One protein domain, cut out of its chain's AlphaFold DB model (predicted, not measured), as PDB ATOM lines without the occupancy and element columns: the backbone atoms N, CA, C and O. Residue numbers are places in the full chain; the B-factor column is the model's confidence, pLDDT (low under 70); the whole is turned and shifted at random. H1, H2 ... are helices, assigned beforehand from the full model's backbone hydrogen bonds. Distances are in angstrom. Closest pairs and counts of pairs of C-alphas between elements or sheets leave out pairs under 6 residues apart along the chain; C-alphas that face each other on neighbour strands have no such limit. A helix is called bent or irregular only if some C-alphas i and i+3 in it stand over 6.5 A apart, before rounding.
ATOM      1  N   LYS A 145     -49.459   2.116 -35.781       90.50
ATOM      2  CA  LYS A 145     -48.302   1.306 -35.356       90.50
ATOM      3  C   LYS A 145     -46.954   1.867 -35.824       90.50
ATOM      4  O   LYS A 145     -45.999   1.895 -35.050       90.50
ATOM      5  N   TYR A 146     -46.872   2.360 -37.060       91.75
ATOM      6  CA  TYR A 146     -45.632   2.910 -37.609       91.75
ATOM      7  C   TYR A 146     -45.366   4.328 -37.111       91.75
ATOM      8  O   TYR A 146     -44.213   4.664 -36.843       91.75
ATOM      9  N   LEU A 147     -46.413   5.137 -36.920       91.38
ATOM     10  CA  LEU A 147     -46.258   6.471 -36.348       91.38
ATOM     11  C   LEU A 147     -45.731   6.398 -34.907       91.38
ATOM     12  O   LEU A 147     -44.783   7.103 -34.570       91.38
ATOM     13  N   TYR A 148     -46.270   5.504 -34.072       90.19
ATOM     14  CA  TYR A 148     -45.773   5.310 -32.703       90.19
ATOM     15  C   TYR A 148     -44.324   4.809 -32.674       90.19
ATOM     16  O   TYR A 148     -43.546   5.247 -31.827       90.19
ATOM     17  N   LEU A 149     -43.928   3.944 -33.615       92.00
ATOM     18  CA  LEU A 149     -42.532   3.522 -33.757       92.00
ATOM     19  C   LEU A 149     -41.614   4.674 -34.171       92.00
ATOM     20  O   LEU A 149     -40.510   4.783 -33.643       92.00
ATOM     21  N   LEU A 150     -42.070   5.550 -35.067       92.06
ATOM     22  CA  LEU A 150     -41.323   6.735 -35.487       92.06
ATOM     23  C   LEU A 150     -41.143   7.707 -34.317       92.06
ATOM     24  O   LEU A 150     -40.025   8.154 -34.059       92.06
ATOM     25  N   VAL A 151     -42.212   7.985 -33.567       90.50
ATOM     26  CA  VAL A 151     -42.163   8.830 -32.364       90.50
ATOM     27  C   VAL A 151     -41.208   8.234 -31.326       90.50
ATOM     28  O   VAL A 151     -40.368   8.954 -30.782       90.50
ATOM     29  N   TYR A 152     -41.273   6.921 -31.093       91.94
ATOM     30  CA  TYR A 152     -40.348   6.218 -30.203       91.94
ATOM     31  C   TYR A 152     -38.893   6.332 -30.678       91.94
ATOM     32  O   TYR A 152     -38.021   6.699 -29.893       91.94
ATOM     33  N   ALA A 153     -38.623   6.083 -31.962       91.69
ATOM     34  CA  ALA A 153     -37.283   6.182 -32.535       91.69
ATOM     35  C   ALA A 153     -36.721   7.609 -32.435       91.69
ATOM     36  O   ALA A 153     -35.555   7.787 -32.078       91.69
ATOM     37  N   GLY A 154     -37.554   8.625 -32.672       90.94
ATOM     38  CA  GLY A 154     -37.199  10.029 -32.465       90.94
ATOM     39  C   GLY A 154     -36.847  10.327 -31.006       90.94
ATOM     40  O   GLY A 154     -35.809  10.929 -30.734       90.94
ATOM     41  N   GLY A 155     -37.657   9.841 -30.059       88.44
ATOM     42  CA  GLY A 155     -37.403   9.982 -28.622       88.44
ATOM     43  C   GLY A 155     -36.105   9.307 -28.172       88.44
ATOM     44  O   GLY A 155     -35.294   9.926 -27.483       88.44
ATOM     45  N   VAL A 156     -35.858   8.070 -28.615       90.75
ATOM     46  CA  VAL A 156     -34.601   7.350 -28.348       90.75
ATOM     47  C   VAL A 156     -33.413   8.071 -28.976       90.75
ATOM     48  O   VAL A 156     -32.372   8.174 -28.337       90.75
ATOM     49  N   GLY A 157     -33.559   8.615 -30.186       89.94
ATOM     50  CA  GLY A 157     -32.518   9.402 -30.845       89.94
ATOM     51  C   GLY A 157     -32.149  10.661 -30.058       89.94
ATOM     52  O   GLY A 157     -30.969  10.894 -29.790       89.94
ATOM     53  N   LEU A 158     -33.149  11.434 -29.621       91.38
ATOM     54  CA  LEU A 158     -32.953  12.629 -28.790       91.38
ATOM     55  C   LEU A 158     -32.329  12.294 -27.433       91.38
ATOM     56  O   LEU A 158     -31.456  13.021 -26.962       91.38
ATOM     57  N   TRP A 159     -32.738  11.180 -26.826       92.00
ATOM     58  CA  TRP A 159     -32.156  10.690 -25.580       92.00
ATOM     59  C   TRP A 159     -30.715  10.194 -25.764       92.00
ATOM     60  O   TRP A 159     -29.854  10.514 -24.951       92.00
ATOM     61  N   ALA A 160     -30.415   9.458 -26.836       89.62
ATOM     62  CA  ALA A 160     -29.093   8.886 -27.089       89.62
ATOM     63  C   ALA A 160     -28.065   9.929 -27.558       89.62
ATOM     64  O   ALA A 160     -26.869   9.765 -27.302       89.62
ATOM     65  N   ALA A 161     -28.502  11.014 -28.204       90.38
ATOM     66  CA  ALA A 161     -27.635  12.082 -28.702       90.38
ATOM     67  C   ALA A 161     -26.662  12.655 -27.644       90.38
ATOM     68  O   ALA A 161     -25.453  12.669 -27.901       90.38
ATOM     69  N   PRO A 162     -27.101  13.083 -26.440       89.88
ATOM     70  CA  PRO A 162     -26.183  13.556 -25.403       89.88
ATOM     71  C   PRO A 162     -25.277  12.450 -24.846       89.88
ATOM     72  O   PRO A 162     -24.124  12.731 -24.519       89.88
ATOM     73  N   LEU A 163     -25.742  11.195 -24.769       88.94
ATOM     74  CA  LEU A 163     -24.911  10.065 -24.327       88.94
ATOM     75  C   LEU A 163     -23.770   9.784 -25.311       88.94
ATOM     76  O   LEU A 163     -22.636   9.569 -24.887       88.94
ATOM     77  N   LEU A 164     -24.053   9.837 -26.615       88.81
ATOM     78  CA  LEU A 164     -23.055   9.652 -27.670       88.81
ATOM     79  C   LEU A 164     -22.067  10.820 -27.749       88.81
ATOM     80  O   LEU A 164     -20.889  10.608 -28.045       88.81
ATOM     81  N   ARG A 165     -22.533  12.043 -27.467       92.25
ATOM     82  CA  ARG A 165     -21.704  13.254 -27.498       92.25
ATOM     83  C   ARG A 165     -20.764  13.354 -26.299       92.25
ATOM     84  O   ARG A 165     -19.584  13.626 -26.486       92.25
ATOM     85  N   ASN A 166     -21.278  13.132 -25.090       92.12
ATOM     86  CA  ASN A 166     -20.529  13.358 -23.850       92.12
ATOM     87  C   ASN A 166     -19.818  12.098 -23.333       92.12
ATOM     88  O   ASN A 166     -18.917  12.218 -22.512       92.12
ATOM     89  N   LYS A 167     -20.223  10.905 -23.798       91.31
ATOM     90  CA  LYS A 167     -19.664   9.589 -23.425       91.31
ATOM     91  C   LYS A 167     -19.386   9.424 -21.915       91.31
ATOM     92  O   LYS A 167     -18.275   9.048 -21.547       91.31
ATOM     93  N   PRO A 168     -20.368   9.691 -21.033       91.56
ATOM     94  CA  PRO A 168     -20.197   9.528 -19.588       91.56
ATOM     95  C   PRO A 168     -19.974   8.057 -19.199       91.56
ATOM     96  O   PRO A 168     -20.326   7.148 -19.954       91.56
ATOM     97  N   ASP A 169     -19.457   7.802 -17.997       87.88
ATOM     98  CA  ASP A 169     -19.212   6.438 -17.517       87.88
ATOM     99  C   ASP A 169     -20.476   5.564 -17.589       87.88
ATOM    100  O   ASP A 169     -21.571   5.940 -17.156       87.88
ATOM    101  N   GLY A 170     -20.338   4.381 -18.196       88.81
ATOM    102  CA  GLY A 170     -21.454   3.462 -18.418       88.81
ATOM    103  C   GLY A 170     -22.418   3.860 -19.546       88.81
ATOM    104  O   GLY A 170     -23.523   3.321 -19.600       88.81
ATOM    105  N   TRP A 171     -22.044   4.756 -20.470       90.50
ATOM    106  CA  TRP A 171     -22.889   5.085 -21.632       90.50
ATOM    107  C   TRP A 171     -23.154   3.877 -22.548       90.50
ATOM    108  O   TRP A 171     -24.277   3.690 -23.014       90.50
ATOM    109  N   LEU A 172     -22.142   3.026 -22.757       90.81
ATOM    110  CA  LEU A 172     -22.209   1.861 -23.643       90.81
ATOM    111  C   LEU A 172     -23.282   0.838 -23.214       90.81
ATOM    112  O   LEU A 172     -24.148   0.534 -24.034       90.81
ATOM    113  N   PRO A 173     -23.306   0.339 -21.956       92.06
ATOM    114  CA  PRO A 173     -24.342  -0.600 -21.530       92.06
ATOM    115  C   PRO A 173     -25.743   0.023 -21.548       92.06
ATOM    116  O   PRO A 173     -26.701  -0.668 -21.880       92.06
ATOM    117  N   ARG A 174     -25.884   1.326 -21.259       87.94
ATOM    118  CA  ARG A 174     -27.187   2.018 -21.315       87.94
ATOM    119  C   ARG A 174     -27.762   2.020 -22.728       87.94
ATOM    120  O   ARG A 174     -28.920   1.658 -22.914       87.94
ATOM    121  N   ILE A 175     -26.952   2.390 -23.721       90.94
ATOM    122  CA  ILE A 175     -27.378   2.367 -25.126       90.94
ATOM    123  C   ILE A 175     -27.619   0.929 -25.590       90.94
ATOM    124  O   ILE A 175     -28.616   0.676 -26.258       90.94
ATOM    125  N   ALA A 176     -26.760  -0.020 -25.203       90.44
ATOM    126  CA  ALA A 176     -26.909  -1.421 -25.583       90.44
ATOM    127  C   ALA A 176     -28.225  -2.029 -25.073       90.44
ATOM    128  O   ALA A 176     -28.915  -2.693 -25.839       90.44
ATOM    129  N   ILE A 177     -28.617  -1.765 -23.822       92.69
ATOM    130  CA  ILE A 177     -29.895  -2.244 -23.274       92.69
ATOM    131  C   ILE A 177     -31.071  -1.647 -24.051       92.69
ATOM    132  O   ILE A 177     -31.990  -2.372 -24.435       92.69
ATOM    133  N   VAL A 178     -31.047  -0.339 -24.324       90.75
ATOM    134  CA  VAL A 178     -32.134   0.296 -25.078       90.75
ATOM    135  C   VAL A 178     -32.218  -0.270 -26.495       90.75
ATOM    136  O   VAL A 178     -33.297  -0.671 -26.915       90.75
ATOM    137  N   ALA A 179     -31.090  -0.396 -27.193       90.75
ATOM    138  CA  ALA A 179     -31.053  -0.861 -28.575       90.75
ATOM    139  C   ALA A 179     -31.352  -2.362 -28.737       90.75
ATOM    140  O   ALA A 179     -32.002  -2.743 -29.706       90.75
ATOM    141  N   LEU A 180     -30.881  -3.217 -27.821       92.75
ATOM    142  CA  LEU A 180     -30.985  -4.679 -27.949       92.75
ATOM    143  C   LEU A 180     -32.177  -5.280 -27.204       92.75
ATOM    144  O   LEU A 180     -32.598  -6.382 -27.541       92.75
ATOM    145  N   VAL A 181     -32.716  -4.588 -26.198       92.25
ATOM    146  CA  VAL A 181     -33.817  -5.108 -25.374       92.25
ATOM    147  C   VAL A 181     -35.058  -4.244 -25.528       92.25
ATOM    148  O   VAL A 181     -36.099  -4.737 -25.954       92.25
ATOM    149  N   VAL A 182     -34.958  -2.948 -25.222       90.31
ATOM    150  CA  VAL A 182     -36.141  -2.077 -25.142       90.31
ATOM    151  C   VAL A 182     -36.743  -1.825 -26.524       90.31
ATOM    152  O   VAL A 182     -37.951  -1.951 -26.696       90.31
ATOM    153  N   THR A 183     -35.915  -1.504 -27.519       91.81
ATOM    154  CA  THR A 183     -36.371  -1.204 -28.881       91.81
ATOM    155  C   THR A 183     -37.011  -2.420 -29.562       91.81
ATOM    156  O   THR A 183     -38.129  -2.271 -30.054       91.81
ATOM    157  N   PRO A 184     -36.409  -3.627 -29.555       93.75
ATOM    158  CA  PRO A 184     -37.047  -4.805 -30.138       93.75
ATOM    159  C   PRO A 184     -38.328  -5.206 -29.404       93.75
ATOM    160  O   PRO A 184     -39.306  -5.560 -30.057       93.75
ATOM    161  N   LEU A 185     -38.358  -5.099 -28.070       92.44
ATOM    162  CA  LEU A 185     -39.556  -5.387 -27.278       92.44
ATOM    163  C   LEU A 185     -40.699  -4.426 -27.618       92.44
ATOM    164  O   LEU A 185     -41.828  -4.864 -27.837       92.44
ATOM    165  N   PHE A 186     -40.413  -3.124 -27.692       90.25
ATOM    166  CA  PHE A 186     -41.411  -2.123 -28.058       90.25
ATOM    167  C   PHE A 186     -41.890  -2.300 -29.501       90.25
ATOM    168  O   PHE A 186     -43.088  -2.227 -29.757       90.25
ATOM    169  N   ALA A 187     -40.982  -2.591 -30.437       91.25
ATOM    170  CA  ALA A 187     -41.344  -2.875 -31.822       91.25
ATOM    171  C   ALA A 187     -42.237  -4.114 -31.935       91.25
ATOM    172  O   ALA A 187     -43.255  -4.072 -32.621       91.25
ATOM    173  N   TRP A 188     -41.903  -5.189 -31.222       93.62
ATOM    174  CA  TRP A 188     -42.735  -6.387 -31.167       93.62
ATOM    175  C   TRP A 188     -44.124  -6.084 -30.597       93.62
ATOM    176  O   TRP A 188     -45.126  -6.479 -31.192       93.62
ATOM    177  N   LEU A 189     -44.199  -5.322 -29.501       89.88
ATOM    178  CA  LEU A 189     -45.462  -4.906 -28.892       89.88
ATOM    179  C   LEU A 189     -46.308  -4.067 -29.864       89.88
ATOM    180  O   LEU A 189     -47.472  -4.383 -30.097       89.88
ATOM    181  N   ALA A 190     -45.719  -3.029 -30.463       88.38
ATOM    182  CA  ALA A 190     -46.411  -2.121 -31.371       88.38
ATOM    183  C   ALA A 190     -46.916  -2.847 -32.626       88.38
ATOM    184  O   ALA A 190     -48.061  -2.670 -33.027       88.38
ATOM    185  N   LEU A 191     -46.094  -3.706 -33.233       88.62
ATOM    186  CA  LEU A 191     -46.471  -4.425 -34.453       88.62
ATOM    187  C   LEU A 191     -47.497  -5.539 -34.207       88.62
ATOM    188  O   LEU A 191     -48.237  -5.878 -35.127       88.62
ATOM    189  N   THR A 192     -47.543  -6.096 -32.994       87.25
ATOM    190  CA  THR A 192     -48.459  -7.195 -32.649       87.25
ATOM    191  C   THR A 192     -49.805  -6.690 -32.138       87.25
ATOM    192  O   THR A 192     -50.836  -7.275 -32.466       87.25
ATOM    193  N   TYR A 193     -49.814  -5.621 -31.335       85.25
ATOM    194  CA  TYR A 193     -51.001  -5.209 -30.581       85.25
ATOM    195  C   TYR A 193     -51.599  -3.867 -31.009       85.25
ATOM    196  O   TYR A 193     -52.760  -3.624 -30.687       85.25
ATOM    197  N   PHE A 194     -50.863  -2.985 -31.702       87.69
ATOM    198  CA  PHE A 194     -51.420  -1.676 -32.060       87.69
ATOM    199  C   PHE A 194     -52.268  -1.807 -33.336       87.69
ATOM    200  O   PHE A 194     -51.747  -2.227 -34.375       87.69
ATOM    201  N   PRO A 195     -53.564  -1.453 -33.291       85.50
ATOM    202  CA  PRO A 195     -54.432  -1.532 -34.456       85.50
ATOM    203  C   PRO A 195     -54.136  -0.403 -35.454       85.50
ATOM    204  O   PRO A 195     -53.395   0.536 -35.171       85.50
ATOM    205  N   GLU A 196     -54.693  -0.488 -36.662       82.56
ATOM    206  CA  GLU A 196     -54.309   0.425 -37.750       82.56
ATOM    207  C   GLU A 196     -54.782   1.870 -37.543       82.56
ATOM    208  O   GLU A 196     -54.036   2.800 -37.849       82.56
ATOM    209  N   GLY A 197     -55.976   2.062 -36.973       82.31
ATOM    210  CA  GLY A 197     -56.512   3.385 -36.636       82.31
ATOM    211  C   GLY A 197     -55.885   3.991 -35.377       82.31
ATOM    212  O   GLY A 197     -55.134   3.327 -34.674       82.31
TER     213      GLY A 197
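Overview. This is residues 145 to 197 of the 351 residues of an uncharacterized protein of Deltaproteobacteria bacterium (UniProt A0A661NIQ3). Picture a long helical hairpin: H1 and H2 lie side by side over nearly their whole length, running opposite ways, with a turn at one end and a short tail after H2 at the other. In this turn residues 165 to 170 stand free, and the outline is a rod with C-alpha spans of 41 by 17 by 7 A. The printed part has 53 residues with two named helices, H1 then H2, and no named strand; its class is all helix. The whole is loose, with a radius of gyration of the C-alphas of 12.8 A.

Arrangement. Start at Lys 145 and go along H1, residues 145 to 166, which has a kink of 26 degrees near residue 159. H1 is irregular, but only just: C-alphas 159 and 162 are 6.6 A apart. A tight link of 4 residues leads into H2, residues 171 to 193, which is neither bent nor irregular, but only just, with C-alphas 180 and 183 at 6.5 A. H1 and H2 form a helical hairpin and touch, with 8 pairs of C-alphas within 8 A. Look for their closest C-alphas at Lys 145 and Ala 190, 5.6 A apart. Their lines stand at a shallow tilt of 3 degrees, opposite ways, and their centres are 11.2 A apart. Of the O i to N i+4 pairs, 16 of 18 in H1 and 17 of 19 in H2 are within hydrogen-bond range.

Along the chain. Find C-alpha 145 at (-48.302, 1.306, -35.356); from there H1 runs 32.4 A to C-alpha 166 at (-20.529, 13.358, -23.850). H2 runs 31.2 A from C-alpha 171 to C-alpha 193, which you find at (-51.001, -5.209, -30.581).

Size, cuts and confidence. The two C-alphas farthest apart are those of Asp 169 and Gly 197, 42.0 A. The printed part has no cut, and its mean pLDDT is 90.2; no printed residue is under 70.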